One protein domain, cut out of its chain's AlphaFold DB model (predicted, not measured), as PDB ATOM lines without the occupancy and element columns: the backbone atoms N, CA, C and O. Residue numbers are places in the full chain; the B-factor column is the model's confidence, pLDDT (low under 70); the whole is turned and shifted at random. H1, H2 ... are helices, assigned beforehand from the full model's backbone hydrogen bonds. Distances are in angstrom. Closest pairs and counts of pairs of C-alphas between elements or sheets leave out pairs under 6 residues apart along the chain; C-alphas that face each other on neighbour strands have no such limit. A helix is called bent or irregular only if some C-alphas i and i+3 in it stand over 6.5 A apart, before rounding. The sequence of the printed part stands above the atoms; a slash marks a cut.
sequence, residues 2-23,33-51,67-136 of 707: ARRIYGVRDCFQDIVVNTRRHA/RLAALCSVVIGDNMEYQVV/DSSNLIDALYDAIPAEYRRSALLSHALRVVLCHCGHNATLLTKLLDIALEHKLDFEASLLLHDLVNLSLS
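What this domain is: This is residues 2 to 23, 33 to 51 and 67 to 136 of the 707 residues of an uncharacterized protein of Termitomyces sp. J132 (UniProt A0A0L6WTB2). Four helices, H1, H4, H5 and H6, run alternately one way and the other in an up-and-down bundle, with H4 nearest the middle of the whole and close to H5 and H6 without clearly touching them. H2 packs on H4, while H3 lies farthest out and touches no helix. The printed part has 111 residues with six named helices, H1 to H6 in order along the chain, and no named strand; the class is all helix. It is compact and rounded, with a radius of gyration of the C-alphas of 14.0 A and spans of 37 by 34 by 26 A.

How they stand to each other: H1, residues 2 to 21, H4, residues 81 to 100, H5, residues 104 to 116, and H6, residues 120 to 135, form the bundle, up and down, each running against the one before it in the chain. H1 touches H4 at a shallow tilt of 11 degrees, opposite ways; their closest C-alphas, of Thr 19 and Arg 85, are 5.6 A apart. With residues 5 to 13 alone, H1 touches H5 at a shallow tilt of 20 degrees, the same way, the closest C-alphas being those of Ile 5 and Leu 106 at 5.8 A. H5 and H6 form a helical hairpin at a shallow tilt of 23 degrees; their closest C-alphas, of Ala 114 and Ala 123, are 5.2 A apart. H4 and H6 are close but not clearly touching, with the closest C-alphas, of Ser 90 and Glu 122, 7.2 A apart. H1 and H6 are apart. H2, residues 34 to 44, touches H4 the same way at a shallow tilt of 33 degrees, only just short of steep; the closest C-alphas, of Gly 43 and Ala 87, are 4.0 A apart. H3, residues 67 to 78, is close to H4 but not clearly touching, at a steep tilt of 40 degrees, and the closest C-alphas, of Tyr 76 and Arg 84, are 6.4 A apart. H2 and H3 are near each other. Every O i to N i+4 pair is within hydrogen-bond range in H1, H2, H3, H5 and H6, and 14 of 16 are in H4.

Where its parts are: H1 begins at C-alpha 2, (-35.846, 51.200, -4.142), and is 28.8 A long. H2 measures 15.3 A and H3 16.4 A. H4, also 28.8 A, begins at C-alpha 81, (-52.820, 55.629, 26.588), and is irregular: C-alphas 82 and 85 are 7.1 A apart. H5 measures 18.3 A. H6, 22.2 A, ends at C-alpha 135, (-41.831, 29.031, 0.505).

The domain as a whole: The two C-alphas farthest apart, of Asp 67 and Leu 135, are 39.4 A apart. Residues 24 to 32 are not printed, and C-alphas 23 and 33 are 14.5 A apart across that cut; residues 52 to 66 are not printed, with 13.1 A between C-alphas 51 and 67. The links H3 to H4, H4 to H5 and H5 to H6 are tight. The mean pLDDT of the printed part is 92.9, and residues 48 to 51 are under 70.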
ATOM      1  N   ALA A   2     -36.711  51.059  -5.328       91.38
ATOM      2  CA  ALA A   2     -35.846  51.200  -4.142       91.38
ATOM      3  C   ALA A   2     -36.158  52.415  -3.238       91.38
ATOM      4  O   ALA A   2     -36.351  52.247  -2.043       91.38
ATOM      5  N   ARG A   3     -36.323  53.629  -3.792       94.81
ATOM      6  CA  ARG A   3     -36.688  54.825  -2.993       94.81
ATOM      7  C   ARG A   3     -37.989  54.669  -2.192       94.81
ATOM      8  O   ARG A   3     -38.083  55.209  -1.101       94.81
ATOM      9  N   ARG A   4     -38.978  53.935  -2.720       94.81
ATOM     10  CA  ARG A   4     -40.247  53.682  -2.015       94.81
ATOM     11  C   ARG A   4     -40.055  52.693  -0.867       94.81
ATOM     12  O   ARG A   4     -40.584  52.930   0.204       94.81
ATOM     13  N   ILE A   5     -39.253  51.645  -1.081       95.50
ATOM     14  CA  ILE A   5     -38.889  50.668  -0.039       95.50
ATOM     15  C   ILE A   5     -38.239  51.391   1.146       95.50
ATOM     16  O   ILE A   5     -38.672  51.226   2.281       95.50
ATOM     17  N   TYR A   6     -37.252  52.246   0.870       96.12
ATOM     18  CA  TYR A   6     -36.581  53.024   1.909       96.12
ATOM     19  C   TYR A   6     -37.505  54.045   2.582       96.12
ATOM     20  O   TYR A   6     -37.456  54.172   3.796       96.12
ATOM     21  N   GLY A   7     -38.410  54.685   1.835       97.12
ATOM     22  CA  GLY A   7     -39.427  55.559   2.426       97.12
ATOM     23  C   GLY A   7     -40.331  54.829   3.426       97.12
ATOM     24  O   GLY A   7     -40.509  55.306   4.540       97.12
ATOM     25  N   VAL A   8     -40.847  53.644   3.071       97.25
ATOM     26  CA  VAL A   8     -41.683  52.835   3.981       97.25
ATOM     27  C   VAL A   8     -40.887  52.382   5.207       97.25
ATOM     28  O   VAL A   8     -41.383  52.479   6.327       97.25
ATOM     29  N   ARG A   9     -39.640  51.934   5.005       97.31
ATOM     30  CA  ARG A   9     -38.721  51.576   6.094       97.31
ATOM     31  C   ARG A   9     -38.536  52.738   7.073       97.31
ATOM     32  O   ARG A   9     -38.670  52.532   8.273       97.31
ATOM     33  N   ASP A  10     -38.228  53.928   6.565       97.56
ATOM     34  CA  ASP A  10     -37.926  55.103   7.386       97.56
ATOM     35  C   ASP A  10     -39.163  55.574   8.161       97.56
ATOM     36  O   ASP A  10     -39.058  55.882   9.346       97.56
ATOM     37  N   CYS A  11     -40.346  55.540   7.536       97.69
ATOM     38  CA  CYS A  11     -41.610  55.814   8.223       97.69
ATOM     39  C   CYS A  11     -41.863  54.821   9.367       97.69
ATOM     40  O   CYS A  11     -42.195  55.231  10.477       97.69
ATOM     41  N   PHE A  12     -41.679  53.517   9.129       97.81
ATOM     42  CA  PHE A  12     -41.842  52.511  10.183       97.81
ATOM     43  C   PHE A  12     -40.818  52.700  11.309       97.81
ATOM     44  O   PHE A  12     -41.172  52.646  12.487       97.81
ATOM     45  N   GLN A  13     -39.559  52.987  10.964       97.69
ATOM     46  CA  GLN A  13     -38.509  53.268  11.940       97.69
ATOM     47  C   GLN A  13     -38.849  54.484  12.810       97.69
ATOM     48  O   GLN A  13     -38.657  54.431  14.026       97.69
ATOM     49  N   ASP A  14     -39.383  55.554  12.222       97.44
ATOM     50  CA  ASP A  14     -39.803  56.739  12.972       97.44
ATOM     51  C   ASP A  14     -40.934  56.410  13.962       97.44
ATOM     52  O   ASP A  14     -40.851  56.781  15.136       97.44
ATOM     53  N   ILE A  15     -41.928  55.609  13.553       96.69
ATOM     54  CA  ILE A  15     -42.990  55.120  14.454       96.69
ATOM     55  C   ILE A  15     -42.386  54.320  15.620       96.69
ATOM     56  O   ILE A  15     -42.722  54.561  16.785       96.69
ATOM     57  N   VAL A  16     -41.455  53.405  15.345       96.31
ATOM     58  CA  VAL A  16     -40.771  52.595  16.371       96.31
ATOM     59  C   VAL A  16     -39.954  53.462  17.339       96.31
ATOM     60  O   VAL A  16     -39.990  53.260  18.557       96.31
ATOM     61  N   VAL A  17     -39.225  54.457  16.835       95.88
ATOM     62  CA  VAL A  17     -38.424  55.367  17.668       95.88
ATOM     63  C   VAL A  17     -39.324  56.253  18.529       95.88
ATOM     64  O   VAL A  17     -39.072  56.402  19.732       95.88
ATOM     65  N   ASN A  18     -40.392  56.807  17.954       94.69
ATOM     66  CA  ASN A  18     -41.307  57.702  18.659       94.69
ATOM     67  C   ASN A  18     -42.105  56.962  19.738       94.69
ATOM     68  O   ASN A  18     -42.182  57.439  20.872       94.69
ATOM     69  N   THR A  19     -42.588  55.751  19.460       92.88
ATOM     70  CA  THR A  19     -43.281  54.918  20.463       92.88
ATOM     71  C   THR A  19     -42.369  54.492  21.622       92.88
ATOM     72  O   THR A  19     -42.831  54.373  22.763       92.88
ATOM     73  N   ARG A  20     -41.059  54.330  21.385       89.94
ATOM     74  CA  ARG A  20     -40.084  53.948  22.423       89.94
ATOM     75  C   ARG A  20     -39.677  55.098  23.345       89.94
ATOM     76  O   ARG A  20     -39.412  54.849  24.522       89.94
ATOM     77  N   ARG A  21     -39.658  56.351  22.874       87.94
ATOM     78  CA  ARG A  21     -39.314  57.525  23.713       87.94
ATOM     79  C   ARG A  21     -40.224  57.664  24.936       87.94
ATOM     80  O   ARG A  21     -39.763  58.061  26.003       87.94
ATOM     81  N   HIS A  22     -41.483  57.259  24.809       79.62
ATOM     82  CA  HIS A  22     -42.458  57.285  25.900       79.62
ATOM     83  C   HIS A  22     -42.369  56.065  26.839       79.62
ATOM     84  O   HIS A  22     -42.904  56.099  27.942       79.62
ATOM     85  N   ALA A  23     -41.652  55.006  26.441       73.19
ATOM     86  CA  ALA A  23     -41.568  53.730  27.156       73.19
ATOM     87  C   ALA A  23     -40.542  53.699  28.302       73.19
ATOM     88  O   ALA A  23     -40.570  52.780  29.116       73.19
ATOM     89  N   ARG A  33     -48.617  42.188  29.350       88.31
ATOM     90  CA  ARG A  33     -49.919  42.185  30.026       88.31
ATOM     91  C   ARG A  33     -51.010  41.825  29.021       88.31
ATOM     92  O   ARG A  33     -50.912  42.194  27.854       88.31
ATOM     93  N   LEU A  34     -52.088  41.200  29.493       91.06
ATOM     94  CA  LEU A  34     -53.251  40.880  28.659       91.06
ATOM     95  C   LEU A  34     -53.763  42.108  27.887       91.06
ATOM     96  O   LEU A  34     -54.035  42.009  26.701       91.06
ATOM     97  N   ALA A  35     -53.806  43.281  28.523       91.19
ATOM     98  CA  ALA A  35     -54.217  44.522  27.867       91.19
ATOM     99  C   ALA A  35     -53.282  44.949  26.716       91.19
ATOM    100  O   ALA A  35     -53.758  45.461  25.705       91.19
ATOM    101  N   ALA A  36     -51.976  44.675  26.820       89.94
ATOM    102  CA  ALA A  36     -51.038  44.905  25.722       89.94
ATOM    103  C   ALA A  36     -51.321  43.948  24.555       89.94
ATOM    104  O   ALA A  36     -51.418  44.398  23.418       89.94
ATOM    105  N   LEU A  37     -51.558  42.660  24.833       91.62
ATOM    106  CA  LEU A  37     -51.968  41.694  23.807       91.62
ATOM    107  C   LEU A  37     -53.281  42.108  23.129       91.62
ATOM    108  O   LEU A  37     -53.359  42.113  21.906       91.62
ATOM    109  N   CYS A  38     -54.286  42.530  23.901       94.19
ATOM    110  CA  CYS A  38     -55.540  43.041  23.349       94.19
ATOM    111  C   CYS A  38     -55.307  44.265  22.460       94.19
ATOM    112  O   CYS A  38     -55.892  44.342  21.389       94.19
ATOM    113  N   SER A  39     -54.437  45.198  22.856       95.00
ATOM    114  CA  SER A  39     -54.137  46.374  22.031       95.00
ATOM    115  C   SER A  39     -53.457  46.023  20.708       95.00
ATOM    116  O   SER A  39     -53.792  46.617  19.689       95.00
ATOM    117  N   VAL A  40     -52.566  45.026  20.705       94.44
ATOM    118  CA  VAL A  40     -51.944  44.495  19.484       94.44
ATOM    119  C   VAL A  40     -53.012  43.895  18.575       94.44
ATOM    120  O   VAL A  40     -53.089  44.263  17.410       94.44
ATOM    121  N   VAL A  41     -53.895  43.049  19.117       93.75
ATOM    122  CA  VAL A  41     -55.008  42.458  18.357       93.75
ATOM    123  C   VAL A  41     -55.929  43.539  17.796       93.75
ATOM    124  O   VAL A  41     -56.302  43.459  16.632       93.75
ATOM    125  N   ILE A  42     -56.270  44.567  18.582       94.75
ATOM    126  CA  ILE A  42     -57.081  45.687  18.088       94.75
ATOM    127  C   ILE A  42     -56.355  46.378  16.931       94.75
ATOM    128  O   ILE A  42     -56.960  46.547  15.883       94.75
ATOM    129  N   GLY A  43     -55.068  46.707  17.075       94.62
ATOM    130  CA  GLY A  43     -54.281  47.327  16.006       94.62
ATOM    131  C   GLY A  43     -54.188  46.477  14.734       94.62
ATOM    132  O   GLY A  43     -54.318  47.001  13.633       94.62
ATOM    133  N   ASP A  44     -54.025  45.159  14.870       93.12
ATOM    134  CA  ASP A  44     -53.987  44.212  13.743       93.12
ATOM    135  C   ASP A  44     -55.334  44.100  13.003       93.12
ATOM    136  O   ASP A  44     -55.372  43.859  11.798       93.12
ATOM    137  N   ASN A  45     -56.443  44.316  13.718       91.62
ATOM    138  CA  ASN A  45     -57.808  44.268  13.182       91.62
ATOM    139  C   ASN A  45     -58.404  45.656  12.906       91.62
ATOM    140  O   ASN A  45     -59.580  45.753  12.562       91.62
ATOM    141  N   MET A  46     -57.627  46.731  13.046       92.38
ATOM    142  CA  MET A  46     -58.017  48.037  12.525       92.38
ATOM    143  C   MET A  46     -57.959  47.936  11.001       92.38
ATOM    144  O   MET A  46     -56.903  48.115  10.390       92.38
ATOM    145  N   GLU A  47     -59.085  47.535  10.410       74.50
ATOM    146  CA  GLU A  47     -59.229  47.377   8.972       74.50
ATOM    147  C   GLU A  47     -58.900  48.695   8.281       74.50
ATOM    148  O   GLU A  47     -59.530  49.726   8.506       74.50
ATOM    149  N   TYR A  48     -57.924  48.632   7.385       64.94
ATOM    150  CA  TYR A  48     -57.802  49.611   6.328       64.94
ATOM    151  C   TYR A  48     -58.776  49.152   5.241       64.94
ATOM    152  O   TYR A  48     -58.436  48.286   4.431       64.94
ATOM    153  N   GLN A  49     -60.010  49.662   5.250       60.84
ATOM    154  CA  GLN A  49     -60.880  49.539   4.083       60.84
ATOM    155  C   GLN A  49     -60.239  50.368   2.969       60.84
ATOM    156  O   GLN A  49     -60.529  51.548   2.806       60.84
ATOM    157  N   VAL A  50     -59.314  49.759   2.214       55.91
ATOM    158  CA  VAL A  50     -58.978  50.268   0.888       55.91
ATOM    159  C   VAL A  50     -60.263  50.051   0.102       55.91
ATOM    160  O   VAL A  50     -60.534  48.940  -0.357       55.91
ATOM    161  N   VAL A  51     -61.110  51.070   0.014       55.91
ATOM    162  CA  VAL A  51     -62.111  51.096  -1.043       55.91
ATOM    163  C   VAL A  51     -61.286  50.994  -2.322       55.91
ATOM    164  O   VAL A  51     -60.473  51.875  -2.589       55.91
ATOM    165  N   ASP A  67     -65.583  59.763   7.665       83.81
ATOM    166  CA  ASP A  67     -66.208  58.868   8.644       83.81
ATOM    167  C   ASP A  67     -65.297  57.690   9.014       83.81
ATOM    168  O   ASP A  67     -65.210  57.315  10.187       83.81
ATOM    169  N   SER A  68     -64.542  57.157   8.046       82.12
ATOM    170  CA  SER A  68     -63.573  56.079   8.293       82.12
ATOM    171  C   SER A  68     -62.394  56.532   9.167       82.12
ATOM    172  O   SER A  68     -62.034  55.845  10.127       82.12
ATOM    173  N   SER A  69     -61.840  57.722   8.901       84.88
ATOM    174  CA  SER A  69     -60.753  58.292   9.707       84.88
ATOM    175  C   SER A  69     -61.228  58.610  11.126       84.88
ATOM    176  O   SER A  69     -60.554  58.253  12.093       84.88
ATOM    177  N   ASN A  70     -62.421  59.198  11.263       89.00
ATOM    178  CA  ASN A  70     -63.026  59.497  12.562       89.00
ATOM    179  C   ASN A  70     -63.247  58.227  13.400       89.00
ATOM    180  O   ASN A  70     -63.080  58.252  14.621       89.00
ATOM    181  N   LEU A  71     -63.601  57.106  12.760       89.38
ATOM    182  CA  LEU A  71     -63.753  55.821  13.440       89.38
ATOM    183  C   LEU A  71     -62.414  55.287  13.961       89.38
ATOM    184  O   LEU A  71     -62.346  54.832  15.105       89.38
ATOM    185  N   ILE A  72     -61.351  55.346  13.154       90.19
ATOM    186  CA  ILE A  72     -60.012  54.895  13.561       90.19
ATOM    187  C   ILE A  72     -59.500  55.738  14.737       90.19
ATOM    188  O   ILE A  72     -59.018  55.177  15.727       90.19
ATOM    189  N   ASP A  73     -59.673  57.058  14.686       93.12
ATOM    190  CA  ASP A  73     -59.296  57.957  15.781       93.12
ATOM    191  C   ASP A  73     -60.086  57.651  17.061       93.12
ATOM    192  O   ASP A  73     -59.502  57.525  18.143       93.12
ATOM    193  N   ALA A  74     -61.398  57.413  16.945       94.12
ATOM    194  CA  ALA A  74     -62.234  57.001  18.071       94.12
ATOM    195  C   ALA A  74     -61.782  55.658  18.680       94.12
ATOM    196  O   ALA A  74     -61.802  55.494  19.905       94.12
ATOM    197  N   LEU A  75     -61.335  54.703  17.853       93.69
ATOM    198  CA  LEU A  75     -60.778  53.430  18.323       93.69
ATOM    199  C   LEU A  75     -59.448  53.629  19.062       93.69
ATOM    200  O   LEU A  75     -59.255  53.035  20.125       93.69
ATOM    201  N   TYR A  76     -58.548  54.478  18.557       95.38
ATOM    202  CA  TYR A  76     -57.311  54.812  19.272       95.38
ATOM    203  C   TYR A  76     -57.584  55.523  20.593       95.38
ATOM    204  O   TYR A  76     -56.904  55.244  21.587       95.38
ATOM    205  N   ASP A  77     -58.590  56.394  20.637       95.81
ATOM    206  CA  ASP A  77     -58.964  57.087  21.861       95.81
ATOM    207  C   ASP A  77     -59.583  56.165  22.913       95.81
ATOM    208  O   ASP A  77     -59.330  56.350  24.110       95.81
ATOM    209  N   ALA A  78     -60.293  55.121  22.479       96.56
ATOM    210  CA  ALA A  78     -60.820  54.081  23.356       96.56
ATOM    211  C   ALA A  78     -59.726  53.190  23.980       96.56
ATOM    212  O   ALA A  78     -59.929  52.630  25.061       96.56
ATOM    213  N   ILE A  79     -58.555  53.060  23.344       96.25
ATOM    214  CA  ILE A  79     -57.433  52.283  23.887       96.25
ATOM    215  C   ILE A  79     -56.740  53.096  24.997       96.25
ATOM    216  O   ILE A  79     -56.382  54.260  24.779       96.25
ATOM    217  N   PRO A  80     -56.469  52.512  26.183       95.12
ATOM    218  CA  PRO A  80     -55.731  53.207  27.233       95.12
ATOM    219  C   PRO A  80     -54.374  53.711  26.731       95.12
ATOM    220  O   PRO A  80     -53.658  52.993  26.031       95.12
ATOM    221  N   ALA A  81     -54.001  54.935  27.115       92.69
ATOM    222  CA  ALA A  81     -52.820  55.629  26.588       92.69
ATOM    223  C   ALA A  81     -51.516  54.806  26.682       92.69
ATOM    224  O   ALA A  81     -50.683  54.868  25.781       92.69
ATOM    225  N   GLU A  82     -51.367  53.983  27.724       90.69
ATOM    226  CA  GLU A  82     -50.222  53.083  27.940       90.69
ATOM    227  C   GLU A  82     -50.079  51.963  26.880       90.69
ATOM    228  O   GLU A  82     -48.969  51.480  26.623       90.69
ATOM    229  N   TYR A  83     -51.178  51.593  26.210       94.06
ATOM    230  CA  TYR A  83     -51.228  50.536  25.191       94.06
ATOM    231  C   TYR A  83     -51.422  51.050  23.758       94.06
ATOM    232  O   TYR A  83     -51.199  50.293  22.813       94.06
ATOM    233  N   ARG A  84     -51.763  52.336  23.561       94.69
ATOM    234  CA  ARG A  84     -51.950  52.930  22.216       94.69
ATOM    235  C   ARG A  84     -50.745  52.707  21.298       94.69
ATOM    236  O   ARG A  84     -50.914  52.462  20.112       94.69
ATOM    237  N   ARG A  85     -49.529  52.713  21.854       92.12
ATOM    238  CA  ARG A  85     -48.281  52.441  21.117       92.12
ATOM    239  C   ARG A  85     -48.238  51.057  20.467       92.12
ATOM    240  O   ARG A  85     -47.762  50.934  19.348       92.12
ATOM    241  N   SER A  86     -48.707  50.029  21.170       93.44
ATOM    242  CA  SER A  86     -48.650  48.644  20.704       93.44
ATOM    243  C   SER A  86     -49.705  48.414  19.631       93.44
ATOM    244  O   SER A  86     -49.418  47.772  18.627       93.44
ATOM    245  N   ALA A  87     -50.879  49.031  19.793       95.75
ATOM    246  CA  ALA A  87     -51.885  49.085  18.741       95.75
ATOM    247  C   ALA A  87     -51.362  49.804  17.490       95.75
ATOM    248  O   ALA A  87     -51.462  49.257  16.399       95.75
ATOM    249  N   LEU A  88     -50.733  50.977  17.648       95.94
ATOM    250  CA  LEU A  88     -50.186  51.752  16.530       95.94
ATOM    251  C   LEU A  88     -49.092  50.987  15.776       95.94
ATOM    252  O   LEU A  88     -49.096  50.971  14.549       95.94
ATOM    253  N   LEU A  89     -48.167  50.340  16.494       96.19
ATOM    254  CA  LEU A  89     -47.116  49.519  15.886       96.19
ATOM    255  C   LEU A  89     -47.694  48.331  15.116       96.19
ATOM    256  O   LEU A  89     -47.311  48.113  13.967       96.19
ATOM    257  N   SER A  90     -48.636  47.605  15.726       95.81
ATOM    258  CA  SER A  90     -49.294  46.464  15.087       95.81
ATOM    259  C   SER A  90     -50.081  46.894  13.849       95.81
ATOM    260  O   SER A  90     -49.949  46.273  12.798       95.81
ATOM    261  N   HIS A  91     -50.832  47.994  13.937       95.81
ATOM    262  CA  HIS A  91     -51.585  48.548  12.815       95.81
ATOM    263  C   HIS A  91     -50.664  49.001  11.676       95.81
ATOM    264  O   HIS A  91     -50.859  48.613  10.526       95.81
ATOM    265  N   ALA A  92     -49.609  49.763  11.984       96.31
ATOM    266  CA  ALA A  92     -48.645  50.215  10.984       96.31
ATOM    267  C   ALA A  92     -47.967  49.035  10.277       96.31
ATOM    268  O   ALA A  92     -47.859  49.025   9.049       96.31
ATOM    269  N   LEU A  93     -47.548  48.016  11.034       96.88
ATOM    270  CA  LEU A  93     -46.971  46.805  10.461       96.88
ATOM    271  C   LEU A  93     -47.985  46.075   9.574       96.88
ATOM    272  O   LEU A  93     -47.646  45.704   8.451       96.88
ATOM    273  N   ARG A  94     -49.231  45.920  10.031       95.31
ATOM    274  CA  ARG A  94     -50.308  45.288   9.262       95.31
ATOM    275  C   ARG A  94     -50.545  45.994   7.931       95.31
ATOM    276  O   ARG A  94     -50.575  45.330   6.898       95.31
ATOM    277  N   VAL A  95     -50.617  47.326   7.929       94.50
ATOM    278  CA  VAL A  95     -50.739  48.130   6.701       94.50
ATOM    279  C   VAL A  95     -49.574  47.844   5.751       94.50
ATOM    280  O   VAL A  95     -49.795  47.614   4.558       94.50
ATOM    281  N   VAL A  96     -48.339  47.797   6.259       95.88
ATOM    282  CA  VAL A  96     -47.160  47.482   5.439       95.88
ATOM    283  C   VAL A  96     -47.221  46.058   4.881       95.88
ATOM    284  O   VAL A  96     -46.935  45.869   3.700       95.88
ATOM    285  N   LEU A  97     -47.623  45.068   5.677       94.94
ATOM    286  CA  LEU A  97     -47.751  43.675   5.239       94.94
ATOM    287  C   LEU A  97     -48.851  43.503   4.183       94.94
ATOM    288  O   LEU A  97     -48.626  42.834   3.176       94.94
ATOM    289  N   CYS A  98     -49.996  44.174   4.338       93.50
ATOM    290  CA  CYS A  98     -51.086  44.144   3.360       93.50
ATOM    291  C   CYS A  98     -50.669  44.722   1.998       93.50
ATOM    292  O   CYS A  98     -50.961  44.131   0.961       93.50
ATOM    293  N   HIS A  99     -49.954  45.851   1.981       93.12
ATOM    294  CA  HIS A  99     -49.611  46.540   0.729       93.12
ATOM    295  C   HIS A  99     -48.276  46.081   0.125       93.12
ATOM    296  O   HIS A  99     -48.091  46.099  -1.093       93.12
ATOM    297  N   CYS A 100     -47.324  45.685   0.968       95.06
ATOM    298  CA  CYS A 100     -45.935  45.429   0.585       95.06
ATOM    299  C   CYS A 100     -45.415  44.049   1.023       95.06
ATOM    300  O   CYS A 100     -44.219  43.794   0.876       95.06
ATOM    301  N   GLY A 101     -46.272  43.138   1.498       93.75
ATOM    302  CA  GLY A 101     -45.873  41.792   1.943       93.75
ATOM    303  C   GLY A 101     -45.225  40.923   0.857       93.75
ATOM    304  O   GLY A 101     -44.539  39.956   1.155       93.75
ATOM    305  N   HIS A 102     -45.364  41.298  -0.416       94.06
ATOM    306  CA  HIS A 102     -44.705  40.635  -1.543       94.06
ATOM    307  C   HIS A 102     -43.212  40.991  -1.690       94.06
ATOM    308  O   HIS A 102     -42.520  40.402  -2.523       94.06
ATOM    309  N   ASN A 103     -42.702  41.976  -0.943       95.38
ATOM    310  CA  ASN A 103     -41.345  42.494  -1.110       95.38
ATOM    311  C   ASN A 103     -40.393  41.986  -0.014       95.38
ATOM    312  O   ASN A 103     -40.279  42.586   1.055       95.38
ATOM    313  N   ALA A 104     -39.652  40.917  -0.316       95.00
ATOM    314  CA  ALA A 104     -38.711  40.286   0.615       95.00
ATOM    315  C   ALA A 104     -37.643  41.254   1.162       95.00
ATOM    316  O   ALA A 104     -37.300  41.196   2.345       95.00
ATOM    317  N   THR A 105     -37.136  42.172   0.332       95.69
ATOM    318  CA  THR A 105     -36.112  43.148   0.735       95.69
ATOM    319  C   THR A 105     -36.654  44.113   1.786       95.69
ATOM    320  O   THR A 105     -35.980  44.371   2.782       95.69
ATOM    321  N   LEU A 106     -37.881  44.618   1.600       96.81
ATOM    322  CA  LEU A 106     -38.534  45.469   2.595       96.81
ATOM    323  C   LEU A 106     -38.726  44.711   3.912       96.81
ATOM    324  O   LEU A 106     -38.312  45.211   4.952       96.81
ATOM    325  N   LEU A 107     -39.295  43.500   3.861       97.56
ATOM    326  CA  LEU A 107     -39.533  42.678   5.053       97.56
ATOM    327  C   LEU A 107     -38.241  42.395   5.826       97.56
ATOM    328  O   LEU A 107     -38.229  42.499   7.047       97.56
ATOM    329  N   THR A 108     -37.139  42.123   5.124       97.00
ATOM    330  CA  THR A 108     -35.825  41.900   5.746       97.00
ATOM    331  C   THR A 108     -35.335  43.149   6.486       97.00
ATOM    332  O   THR A 108     -34.919  43.056   7.639       97.00
ATOM    333  N   LYS A 109     -35.440  44.341   5.875       97.50
ATOM    334  CA  LYS A 109     -35.033  45.598   6.535       97.50
ATOM    335  C   LYS A 109     -35.965  45.980   7.695       97.50
ATOM    336  O   LYS A 109     -35.512  46.585   8.660       97.50
ATOM    337  N   LEU A 110     -37.255  45.644   7.622       97.88
ATOM    338  CA  LEU A 110     -38.186  45.832   8.741       97.88
ATOM    339  C   LEU A 110     -37.896  44.855   9.883       97.88
ATOM    340  O   LEU A 110     -37.973  45.246  11.046       97.88
ATOM    341  N   LEU A 111     -37.516  43.614   9.563       98.06
ATOM    342  CA  LEU A 111     -37.096  42.618  10.546       98.06
ATOM    343  C   LEU A 111     -35.840  43.085  11.292       98.06
ATOM    344  O   LEU A 111     -35.797  42.973  12.514       98.06
ATOM    345  N   ASP A 112     -34.868  43.679  10.593       97.56
ATOM    346  CA  ASP A 112     -33.697  44.308  11.221       97.56
ATOM    347  C   ASP A 112     -34.096  45.355  12.268       97.56
ATOM    348  O   ASP A 112     -33.614  45.308  13.401       97.56
ATOM    349  N   ILE A 113     -35.012  46.264  11.913       98.00
ATOM    350  CA  ILE A 113     -35.512  47.307  12.823       98.00
ATOM    351  C   ILE A 113     -36.236  46.673  14.017       98.00
ATOM    352  O   ILE A 113     -36.003  47.061  15.163       98.00
ATOM    353  N   ALA A 114     -37.096  45.681  13.772       97.31
ATOM    354  CA  ALA A 114     -37.832  45.001  14.830       97.31
ATOM    355  C   ALA A 114     -36.886  44.303  15.821       97.31
ATOM    356  O   ALA A 114     -37.028  44.473  17.035       97.31
ATOM    357  N   LEU A 115     -35.868  43.596  15.323       96.56
ATOM    358  CA  LEU A 115     -34.860  42.932  16.149       96.56
ATOM    359  C   LEU A 115     -33.975  43.933  16.909       96.56
ATOM    360  O   LEU A 115     -33.716  43.749  18.097       96.56
ATOM    361  N   GLU A 116     -33.544  45.024  16.268       96.75
ATOM    362  CA  GLU A 116     -32.746  46.082  16.909       96.75
ATOM    363  C   GLU A 116     -33.493  46.746  18.077       96.75
ATOM    364  O   GLU A 116     -32.913  47.049  19.127       96.75
ATOM    365  N   HIS A 117     -34.805  46.925  17.927       95.56
ATOM    366  CA  HIS A 117     -35.657  47.540  18.939       95.56
ATOM    367  C   HIS A 117     -36.300  46.542  19.918       95.56
ATOM    368  O   HIS A 117     -37.027  46.985  20.810       95.56
ATOM    369  N   LYS A 118     -35.973  45.240  19.829       94.19
ATOM    370  CA  LYS A 118     -36.528  44.149  20.660       94.19
ATOM    371  C   LYS A 118     -38.059  44.050  20.591       94.19
ATOM    372  O   LYS A 118     -38.734  43.874  21.605       94.19
ATOM    373  N   LEU A 119     -38.600  44.204  19.389       94.12
ATOM    374  CA  LEU A 119     -40.018  44.043  19.087       94.12
ATOM    375  C   LEU A 119     -40.302  42.568  18.767       94.12
ATOM    376  O   LEU A 119     -40.421  42.188  17.607       94.12
ATOM    377  N   ASP A 120     -40.329  41.714  19.795       92.81
ATOM    378  CA  ASP A 120     -40.375  40.250  19.625       92.81
ATOM    379  C   ASP A 120     -41.604  39.759  18.835       92.81
ATOM    380  O   ASP A 120     -41.513  38.798  18.062       92.81
ATOM    381  N   PHE A 121     -42.759  40.407  19.025       92.94
ATOM    382  CA  PHE A 121     -44.007  40.048  18.347       92.94
ATOM    383  C   PHE A 121     -43.957  40.428  16.863       92.94
ATOM    384  O   PHE A 121     -44.154  39.578  15.996       92.94
ATOM    385  N   GLU A 122     -43.608  41.677  16.570       96.06
ATOM    386  CA  GLU A 122     -43.476  42.217  15.219       96.06
ATOM    387  C   GLU A 122     -42.378  41.493  14.434       96.06
ATOM    388  O   GLU A 122     -42.580  41.138  13.275       96.06
ATOM    389  N   ALA A 123     -41.240  41.198  15.073       97.31
ATOM    390  CA  ALA A 123     -40.172  40.400  14.480       97.31
ATOM    391  C   ALA A 123     -40.659  38.985  14.128       97.31
ATOM    392  O   ALA A 123     -40.327  38.470  13.062       97.31
ATOM    393  N   SER A 124     -41.482  38.368  14.984       96.75
ATOM    394  CA  SER A 124     -42.066  37.047  14.718       96.75
ATOM    395  C   SER A 124     -43.034  37.068  13.529       96.75
ATOM    396  O   SER A 124     -42.997  36.148  12.712       96.75
ATOM    397  N   LEU A 125     -43.868  38.107  13.405       96.19
ATOM    398  CA  LEU A 125     -44.771  38.291  12.260       96.19
ATOM    399  C   LEU A 125     -43.998  38.519  10.956       96.19
ATOM    400  O   LEU A 125     -44.229  37.828   9.968       96.19
ATOM    401  N   LEU A 126     -43.025  39.434  10.975       97.94
ATOM    402  CA  LEU A 126     -42.167  39.724   9.824       97.94
ATOM    403  C   LEU A 126     -41.391  38.487   9.367       97.94
ATOM    404  O   LEU A 126     -41.305  38.224   8.169       97.94
ATOM    405  N   LEU A 127     -40.853  37.711  10.313       98.06
ATOM    406  CA  LEU A 127     -40.176  36.454  10.016       98.06
ATOM    407  C   LEU A 127     -41.139  35.437   9.393       98.06
ATOM    408  O   LEU A 127     -40.785  34.795   8.407       98.06
ATOM    409  N   HIS A 128     -42.344  35.295   9.944       97.44
ATOM    410  CA  HIS A 128     -43.358  34.385   9.419       97.44
ATOM    411  C   HIS A 128     -43.725  34.718   7.969       97.44
ATOM    412  O   HIS A 128     -43.691  33.834   7.112       97.44
ATOM    413  N   ASP A 129     -43.990  35.987   7.668       97.19
ATOM    414  CA  ASP A 129     -44.372  36.410   6.321       97.19
ATOM    415  C   ASP A 129     -43.202  36.339   5.337       97.19
ATOM    416  O   ASP A 129     -43.383  35.902   4.200       97.19
ATOM    417  N   LEU A 130     -41.983  36.665   5.778       97.62
ATOM    418  CA  LEU A 130     -40.774  36.504   4.970       97.62
ATOM    419  C   LEU A 130     -40.514  35.029   4.625       97.62
ATOM    420  O   LEU A 130     -40.199  34.704   3.476       97.62
ATOM    421  N   VAL A 131     -40.668  34.124   5.597       97.81
ATOM    422  CA  VAL A 131     -40.527  32.683   5.361       97.81
ATOM    423  C   VAL A 131     -41.636  32.198   4.428       97.81
ATOM    424  O   VAL A 131     -41.320  31.561   3.425       97.81
ATOM    425  N   ASN A 132     -42.901  32.555   4.660       97.00
ATOM    426  CA  ASN A 132     -44.007  32.182   3.769       97.00
ATOM    427  C   ASN A 132     -43.805  32.680   2.339       97.00
ATOM    428  O   ASN A 132     -44.020  31.919   1.395       97.00
ATOM    429  N   LEU A 133     -43.327  33.913   2.162       96.06
ATOM    430  CA  LEU A 133     -42.983  34.457   0.850       96.06
ATOM    431  C   LEU A 133     -41.891  33.622   0.163       96.06
ATOM    432  O   LEU A 133     -41.980  33.359  -1.034       96.06
ATOM    433  N   SER A 134     -40.885  33.159   0.913       96.38
ATOM    434  CA  SER A 134     -39.805  32.319   0.371       96.38
ATOM    435  C   SER A 134     -40.254  30.896  -0.000       96.38
ATOM    436  O   SER A 134     -39.690  30.292  -0.921       96.38
ATOM    437  N   LEU A 135     -41.264  30.370   0.705       96.56
ATOM    438  CA  LEU A 135     -41.831  29.031   0.505       96.56
ATOM    439  C   LEU A 135     -42.969  29.011  -0.524       96.56
ATOM    440  O   LEU A 135     -43.294  27.942  -1.039       96.56
ATOM    441  N   SER A 136     -43.575  30.163  -0.809       94.81
ATOM    442  CA  SER A 136     -44.674  30.287  -1.763       94.81
ATOM    443  C   SER A 136     -44.167  30.141  -3.194       94.81
ATOM    444  O   SER A 136     -43.195  30.779  -3.609       94.81
TER     445      SER A 136